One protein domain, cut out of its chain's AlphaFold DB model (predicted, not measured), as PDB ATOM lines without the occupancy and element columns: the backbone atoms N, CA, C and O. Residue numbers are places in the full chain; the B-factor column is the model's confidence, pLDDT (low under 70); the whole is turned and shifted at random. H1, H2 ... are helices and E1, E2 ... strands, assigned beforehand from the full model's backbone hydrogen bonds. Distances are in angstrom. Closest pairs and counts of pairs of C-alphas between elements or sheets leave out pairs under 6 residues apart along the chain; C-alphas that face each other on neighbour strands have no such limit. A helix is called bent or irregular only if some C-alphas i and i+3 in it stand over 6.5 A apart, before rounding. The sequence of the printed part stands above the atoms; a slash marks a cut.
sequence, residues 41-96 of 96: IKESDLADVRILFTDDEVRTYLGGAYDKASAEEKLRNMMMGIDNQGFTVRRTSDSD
ATOM      1  N   ILE A  41      37.752 -20.203  15.232       77.12
ATOM      2  CA  ILE A  41      37.412 -19.784  16.584       77.12
ATOM      3  C   ILE A  41      35.941 -19.356  16.661       77.12
ATOM      4  O   ILE A  41      35.470 -18.545  15.864       77.12
ATOM      5  N   LYS A  42      35.209 -19.900  17.632       77.06
ATOM      6  CA  LYS A  42      33.800 -19.577  17.891       77.06
ATOM      7  C   LYS A  42      33.644 -18.921  19.256       77.06
ATOM      8  O   LYS A  42      34.508 -19.025  20.121       77.06
ATOM      9  N   GLU A  43      32.504 -18.273  19.482       77.94
ATOM     10  CA  GLU A  43      32.217 -17.610  20.763       77.94
ATOM     11  C   GLU A  43      32.216 -18.588  21.941       77.94
ATOM     12  O   GLU A  43      32.659 -18.248  23.037       77.94
ATOM     13  N   SER A  44      31.827 -19.840  21.697       78.81
ATOM     14  CA  SER A  44      31.916 -20.918  22.683       78.81
ATOM     15  C   SER A  44      33.343 -21.187  23.176       78.81
ATOM     16  O   SER A  44      33.505 -21.673  24.287       78.81
ATOM     17  N   ASP A  45      34.371 -20.860  22.384       76.50
ATOM     18  CA  ASP A  45      35.782 -21.080  22.736       76.50
ATOM     19  C   ASP A  45      36.344 -19.974  23.637       76.50
ATOM     20  O   ASP A  45      37.462 -20.074  24.145       76.50
ATOM     21  N   LEU A  46      35.588 -18.890  23.838       75.19
ATOM     22  CA  LEU A  46      36.077 -17.683  24.493       75.19
ATOM     23  C   LEU A  46      36.497 -17.934  25.944       75.19
ATOM     24  O   LEU A  46      37.462 -17.335  26.417       75.19
ATOM     25  N   ALA A  47      35.790 -18.818  26.651       76.75
ATOM     26  CA  ALA A  47      36.136 -19.190  28.020       76.75
ATOM     27  C   ALA A  47      37.501 -19.894  28.085       76.75
ATOM     28  O   ALA A  47      38.357 -19.481  28.866       76.75
ATOM     29  N   ASP A  48      37.727 -20.879  27.213       76.12
ATOM     30  CA  ASP A  48      38.967 -21.658  27.172       76.12
ATOM     31  C   ASP A  48      40.149 -20.809  26.698       76.12
ATOM     32  O   ASP A  48      41.238 -20.851  27.271       76.12
ATOM     33  N   VAL A  49      39.934 -19.967  25.686       74.12
ATOM     34  CA  VAL A  49      40.987 -19.087  25.172       74.12
ATOM     35  C   VAL A  49      41.340 -17.996  26.180       74.12
ATOM     36  O   VAL A  49      42.516 -17.671  26.330       74.12
ATOM     37  N   ARG A  50      40.370 -17.462  26.938       74.44
ATOM     38  CA  ARG A  50      40.649 -16.495  28.016       74.44
ATOM     39  C   ARG A  50      41.648 -17.041  29.033       74.44
ATOM     40  O   ARG A  50      42.516 -16.281  29.458       74.44
ATOM     41  N   ILE A  51      41.562 -18.330  29.376       76.25
ATOM     42  CA  ILE A  51      42.500 -18.978  30.306       76.25
ATOM     43  C   ILE A  51      43.936 -18.849  29.783       76.25
ATOM     44  O   ILE A  51      44.820 -18.459  30.541       76.25
ATOM     45  N   LEU A  52      44.155 -19.059  28.479       73.25
ATOM     46  CA  LEU A  52      45.477 -18.959  27.845       73.25
ATOM     47  C   LEU A  52      46.083 -17.549  27.929       73.25
ATOM     48  O   LEU A  52      47.295 -17.405  28.049       73.25
ATOM     49  N   PHE A  53      45.258 -16.501  27.875       68.88
ATOM     50  CA  PHE A  53      45.733 -15.116  27.991       68.88
ATOM     51  C   PHE A  53      46.012 -14.685  29.433       68.88
ATOM     52  O   PHE A  53      46.709 -13.690  29.650       68.88
ATOM     53  N   THR A  54      45.460 -15.404  30.411       69.38
ATOM     54  CA  THR A  54      45.696 -15.175  31.842       69.38
ATOM     55  C   THR A  54      46.750 -16.102  32.440       69.38
ATOM     56  O   THR A  54      47.217 -15.823  33.537       69.38
ATOM     57  N   ASP A  55      47.127 -17.167  31.731       76.00
ATOM     58  CA  ASP A  55      48.183 -18.096  32.127       76.00
ATOM     59  C   ASP A  55      49.572 -17.460  31.942       76.00
ATOM     60  O   ASP A  55      49.932 -16.990  30.856       76.00
ATOM     61  N   ASP A  56      50.352 -17.417  33.021       73.31
ATOM     62  CA  ASP A  56      51.635 -16.715  33.056       73.31
ATOM     63  C   ASP A  56      52.728 -17.399  32.214       73.31
ATOM     64  O   ASP A  56      53.561 -16.711  31.610       73.31
ATOM     65  N   GLU A  57      52.711 -18.731  32.090       75.31
ATOM     66  CA  GLU A  57      53.632 -19.434  31.189       75.31
ATOM     67  C   GLU A  57      53.280 -19.132  29.733       75.31
ATOM     68  O   GLU A  57      54.157 -18.771  28.941       75.31
ATOM     69  N   VAL A  58      51.997 -19.211  29.376       71.25
ATOM     70  CA  VAL A  58      51.536 -18.991  27.998       71.25
ATOM     71  C   VAL A  58      51.775 -17.547  27.549       71.25
ATOM     72  O   VAL A  58      52.244 -17.321  26.427       71.25
ATOM     73  N   ARG A  59      51.559 -16.557  28.425       68.19
ATOM     74  CA  ARG A  59      51.850 -15.130  28.164       68.19
ATOM     75  C   ARG A  59      53.278 -14.879  27.685       68.19
ATOM     76  O   ARG A  59      53.504 -14.019  26.830       68.19
ATOM     77  N   THR A  60      54.233 -15.665  28.180       68.38
ATOM     78  CA  THR A  60      55.642 -15.572  27.778       68.38
ATOM     79  C   THR A  60      55.831 -15.895  26.291       68.38
ATOM     80  O   THR A  60      56.662 -15.282  25.620       68.38
ATOM     81  N   TYR A  61      55.016 -16.802  25.744       68.06
ATOM     82  CA  TYR A  61      55.045 -17.198  24.332       68.06
ATOM     83  C   TYR A  61      54.173 -16.315  23.430       68.06
ATOM     84  O   TYR A  61      54.446 -16.211  22.235       68.06
ATOM     85  N   LEU A  62      53.162 -15.642  23.989       67.00
ATOM     86  CA  LEU A  62      52.267 -14.730  23.260       67.00
ATOM     87  C   LEU A  62      52.828 -13.304  23.087       67.00
ATOM     88  O   LEU A  62      52.153 -12.435  22.527       67.00
ATOM     89  N   GLY A  63      54.068 -13.066  23.523       67.12
ATOM     90  CA  GLY A  63      54.769 -11.794  23.338       67.12
ATOM     91  C   GLY A  63      54.534 -10.765  24.445       67.12
ATOM     92  O   GLY A  63      54.820  -9.590  24.228       67.12
ATOM     93  N   GLY A  64      54.048 -11.186  25.616       63.88
ATOM     94  CA  GLY A  64      53.916 -10.333  26.797       63.88
ATOM     95  C   GLY A  64      52.604 -10.521  27.556       63.88
ATOM     96  O   GLY A  64      51.707 -11.254  27.140       63.88
ATOM     97  N   ALA A  65      52.503  -9.837  28.695       61.03
ATOM     98  CA  ALA A  65      51.302  -9.835  29.517       61.03
ATOM     99  C   ALA A  65      50.215  -8.983  28.848       61.03
ATOM    100  O   ALA A  65      50.319  -7.759  28.800       61.03
ATOM    101  N   TYR A  66      49.160  -9.628  28.352       64.25
ATOM    102  CA  TYR A  66      47.910  -8.932  28.058       64.25
ATOM    103  C   TYR A  66      47.153  -8.767  29.369       64.25
ATOM    104  O   TYR A  66      46.913  -9.757  30.066       64.25
ATOM    105  N   ASP A  67      46.757  -7.546  29.722       70.94
ATOM    106  CA  ASP A  67      45.705  -7.392  30.722       70.94
ATOM    107  C   ASP A  67      44.397  -8.024  30.199       70.94
ATOM    108  O   ASP A  67      44.229  -8.281  29.001       70.94
ATOM    109  N   LYS A  68      43.469  -8.320  31.112       69.44
ATOM    110  CA  LYS A  68      42.238  -9.044  30.777       69.44
ATOM    111  C   LYS A  68      41.394  -8.325  29.714       69.44
ATOM    112  O   LYS A  68      40.818  -8.996  28.865       69.44
ATOM    113  N   ALA A  69      41.323  -6.993  29.743       74.44
ATOM    114  CA  ALA A  69      40.529  -6.228  28.783       74.44
ATOM    115  C   ALA A  69      41.162  -6.273  27.383       74.44
ATOM    116  O   ALA A  69      40.471  -6.564  26.406       74.44
ATOM    117  N   SER A  70      42.483  -6.103  27.310       76.88
ATOM    118  CA  SER A  70      43.270  -6.196  26.077       76.88
ATOM    119  C   SER A  70      43.194  -7.592  25.439       76.88
ATOM    120  O   SER A  70      43.112  -7.722  24.217       76.88
ATOM    121  N   ALA A  71      43.183  -8.655  26.252       74.06
ATOM    122  CA  ALA A  71      43.010 -10.028  25.771       74.06
ATOM    123  C   ALA A  71      41.623 -10.257  25.144       74.06
ATOM    124  O   ALA A  71      41.509 -10.898  24.102       74.06
ATOM    125  N   GLU A  72      40.567  -9.717  25.756       76.56
ATOM    126  CA  GLU A  72      39.199  -9.846  25.246       76.56
ATOM    127  C   GLU A  72      38.970  -9.074  23.950       76.56
ATOM    128  O   GLU A  72      38.296  -9.573  23.052       76.56
ATOM    129  N   GLU A  73      39.514  -7.863  23.847       80.12
ATOM    130  CA  GLU A  73      39.464  -7.076  22.615       80.12
ATOM    131  C   GLU A  73      40.179  -7.799  21.473       80.12
ATOM    132  O   GLU A  73      39.589  -8.011  20.415       80.12
ATOM    133  N   LYS A  74      41.402  -8.282  21.720       76.88
ATOM    134  CA  LYS A  74      42.168  -9.038  20.726       76.88
ATOM    135  C   LYS A  74      41.443 -10.305  20.276       76.88
ATOM    136  O   LYS A  74      41.427 -10.627  19.091       76.88
ATOM    137  N   LEU A  75      40.810 -11.013  21.207       76.81
ATOM    138  CA  LEU A  75      40.027 -12.206  20.903       76.81
ATOM    139  C   LEU A  75      38.805 -11.892  20.033       76.81
ATOM    140  O   LEU A  75      38.583 -12.566  19.029       76.81
ATOM    141  N   ARG A  76      38.054 -10.836  20.373       79.06
ATOM    142  CA  ARG A  76      36.917 -10.365  19.570       79.06
ATOM    143  C   ARG A  76      37.347  -9.960  18.162       79.06
ATOM    144  O   ARG A  76      36.707 -10.374  17.201       79.06
ATOM    145  N   ASN A  77      38.451  -9.232  18.021       80.25
ATOM    146  CA  ASN A  77      38.952  -8.803  16.713       80.25
ATOM    147  C   ASN A  77      39.374  -9.987  15.828       80.25
ATOM    148  O   ASN A  77      39.089  -9.976  14.629       80.25
ATOM    149  N   MET A  78      39.987 -11.029  16.411       75.38
ATOM    150  CA  MET A  78      40.311 -12.277  15.700       75.38
ATOM    151  C   MET A  78      39.056 -13.036  15.247       75.38
ATOM    152  O   MET A  78      39.052 -13.605  14.157       75.38
ATOM    153  N   MET A  79      37.990 -13.040  16.057       73.62
ATOM    154  CA  MET A  79      36.709 -13.669  15.705       73.62
ATOM    155  C   MET A  79      35.949 -12.898  14.621       73.62
ATOM    156  O   MET A  79      35.309 -13.499  13.766       73.62
ATOM    157  N   MET A  80      36.012 -11.565  14.652       73.38
ATOM    158  CA  MET A  80      35.355 -10.699  13.667       73.38
ATOM    159  C   MET A  80      36.127 -10.602  12.343       73.38
ATOM    160  O   MET A  80      35.668  -9.921  11.429       73.38
ATOM    161  N   GLY A  81      37.303 -11.234  12.239       69.69
ATOM    162  CA  GLY A  81      38.177 -11.124  11.068       69.69
ATOM    163  C   GLY A  81      38.703  -9.703  10.828       69.69
ATOM    164  O   GLY A  81      39.071  -9.372   9.704       69.69
ATOM    165  N   ILE A  82      38.694  -8.854  11.863       74.38
ATOM    166  CA  ILE A  82      39.281  -7.506  11.827       74.38
ATOM    167  C   ILE A  82      40.807  -7.623  11.888       74.38
ATOM    168  O   ILE A  82      41.519  -6.945  11.151       74.38
ATOM    169  N   ASP A  83      41.289  -8.515  12.755       69.25
ATOM    170  CA  ASP A  83      42.681  -8.954  12.797       69.25
ATOM    171  C   ASP A  83      42.882 -10.193  11.902       69.25
ATOM    172  O   ASP A  83      41.994 -10.622  11.164       69.25
ATOM    173  N   ASN A  84      44.062 -10.814  11.982       68.56
ATOM    174  CA  ASN A  84      44.289 -12.124  11.377       68.56
ATOM    175  C   ASN A  84      43.248 -13.141  11.873       68.56
ATOM    176  O   ASN A  84      42.949 -13.200  13.068       68.56
ATOM    177  N   GLN A  85      42.759 -13.980  10.958       69.38
ATOM    178  CA  GLN A  85      41.773 -15.007  11.277       69.38
ATOM    179  C   GLN A  85      42.323 -15.991  12.319       69.38
ATOM    180  O   GLN A  85      43.389 -16.589  12.139       69.38
ATOM    181  N   GLY A  86      41.599 -16.121  13.431       72.88
ATOM    182  CA  GLY A  86      41.958 -17.004  14.535       72.88
ATOM    183  C   GLY A  86      41.456 -18.432  14.328       72.88
ATOM    184  O   GLY A  86      40.346 -18.652  13.847       72.88
ATOM    185  N   PHE A  87      42.252 -19.409  14.761       79.25
ATOM    186  CA  PHE A  87      41.871 -20.820  14.770       79.25
ATOM    187  C   PHE A  87      42.185 -21.449  16.127       79.25
ATOM    188  O   PHE A  87      43.194 -21.115  16.752       79.25
ATOM    189  N   THR A  88      41.352 -22.389  16.568       78.06
ATOM    190  CA  THR A  88      41.632 -23.225  17.739       78.06
ATOM    191  C   THR A  88      42.185 -24.573  17.295       78.06
ATOM    192  O   THR A  88      41.693 -25.186  16.349       78.06
ATOM    193  N   VAL A  89      43.228 -25.049  17.978       81.06
ATOM    194  CA  VAL A  89      43.806 -26.378  17.751       81.06
ATOM    195  C   VAL A  89      43.401 -27.267  18.910       81.06
ATOM    196  O   VAL A  89      43.808 -27.041  20.048       81.06
ATOM    197  N   ARG A  90      42.611 -28.296  18.622       79.88
ATOM    198  CA  ARG A  90      42.183 -29.282  19.613       79.88
ATOM    199  C   ARG A  90      42.888 -30.591  19.322       79.88
ATOM    200  O   ARG A  90      42.933 -31.026  18.169       79.88
ATOM    201  N   ARG A  91      43.448 -31.226  20.351       79.56
ATOM    202  CA  ARG A  91      43.938 -32.598  20.190       79.56
ATOM    203  C   ARG A  91      42.744 -33.468  19.845       79.56
ATOM    204  O   ARG A  91      41.681 -33.329  20.449       79.56
ATOM    205  N   THR A  92      42.922 -34.349  18.876       69.62
ATOM    206  CA  THR A  92      42.038 -35.502  18.774       69.62
ATOM    207  C   THR A  92      42.300 -36.264  20.064       69.62
ATOM    208  O   THR A  92      43.441 -36.654  20.297       69.62
ATOM    209  N   SER A  93      41.323 -36.308  20.973       59.94
ATOM    210  CA  SER A  93      41.440 -37.095  22.202       59.94
ATOM    211  C   SER A  93      41.992 -38.462  21.818       59.94
ATOM    212  O   SER A  93      41.453 -39.068  20.885       59.94
ATOM    213  N   ASP A  94      43.058 -38.913  22.483       45.53
ATOM    214  CA  ASP A  94      43.363 -40.338  22.492       45.53
ATOM    215  C   ASP A  94      42.070 -40.974  23.009       45.53
ATOM    216  O   ASP A  94      41.637 -40.705  24.127       45.53
ATOM    217  N   SER A  95      41.326 -41.617  22.115       39.00
ATOM    218  CA  SER A  95      40.159 -42.394  22.491       39.00
ATOM    219  C   SER A  95      40.681 -43.501  23.394       39.00
ATOM    220  O   SER A  95      41.348 -44.404  22.885       39.00
ATOM    221  N   ASP A  96      40.462 -43.349  24.700       35.78
ATOM    222  CA  ASP A  96      40.587 -44.437  25.671       35.78
ATOM    223  C   ASP A  96      39.710 -45.628  25.245       35.78
ATOM    224  O   ASP A  96      38.562 -45.395  24.787       35.78
TER     225      ASP A  96
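AT A GLANCE: This is residues 41 to 96 of the 96 residues of an uncharacterized protein of [Clostridium] innocuum 2959 (UniProt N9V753). Helices H1 and H3 pack slantwise side by side, short H2 turns off after H1, and a tail sticks out, residues 90 to 96, of which 90 to 91 belong to strand E1, making the length. The 56 printed residues hold H1, H2, H3, E1 in that order, mostly helix, only just loose, close to compact: radius of gyration of the C-alphas 12.4 A, spans 38 by 26 by 17 A.

HOW THE PARTS SIT: H1, residues 43 to 54, touches H3, residues 68 to 79, at a steep tilt of 41 degrees, opposite ways; their closest C-alphas, Phe 53 and Ala 71, are 6.2 A apart. With residues 52 to 53 alone, H1 only just touches H2, residues 56 to 61, only at the corner, with 3 pairs of C-alphas within 8 A, the closest Leu 52 and Val 58 at 6.1 A. E1, residues 87 to 91, pairs with no named strand and is apart from H2 and H3. O i to N i+4 pairs are within hydrogen-bond range throughout H3, 5 of 8 in H1 and 0 of 2 in H2, where 2 of 3 O i to N i+3 pairs are.

IN THESE COORDINATES: H1, 17.6 A long, begins at C-alpha 43 (32.217, -17.610, 20.763) and is irregular, C-alphas 44 and 47 being 7.0 A apart. H3 is 16.7 A, H2 9.4 A; E1, 13.1 A, ends at C-alpha 91 (43.938, -32.598, 20.190).

THE WHOLE: The farthest C-alphas, Ile 82 and Asp 96, are 39.5 A apart. The printed part has no cut and no long link; pLDDT is under 70 in 20 residues, among them 92 to 96.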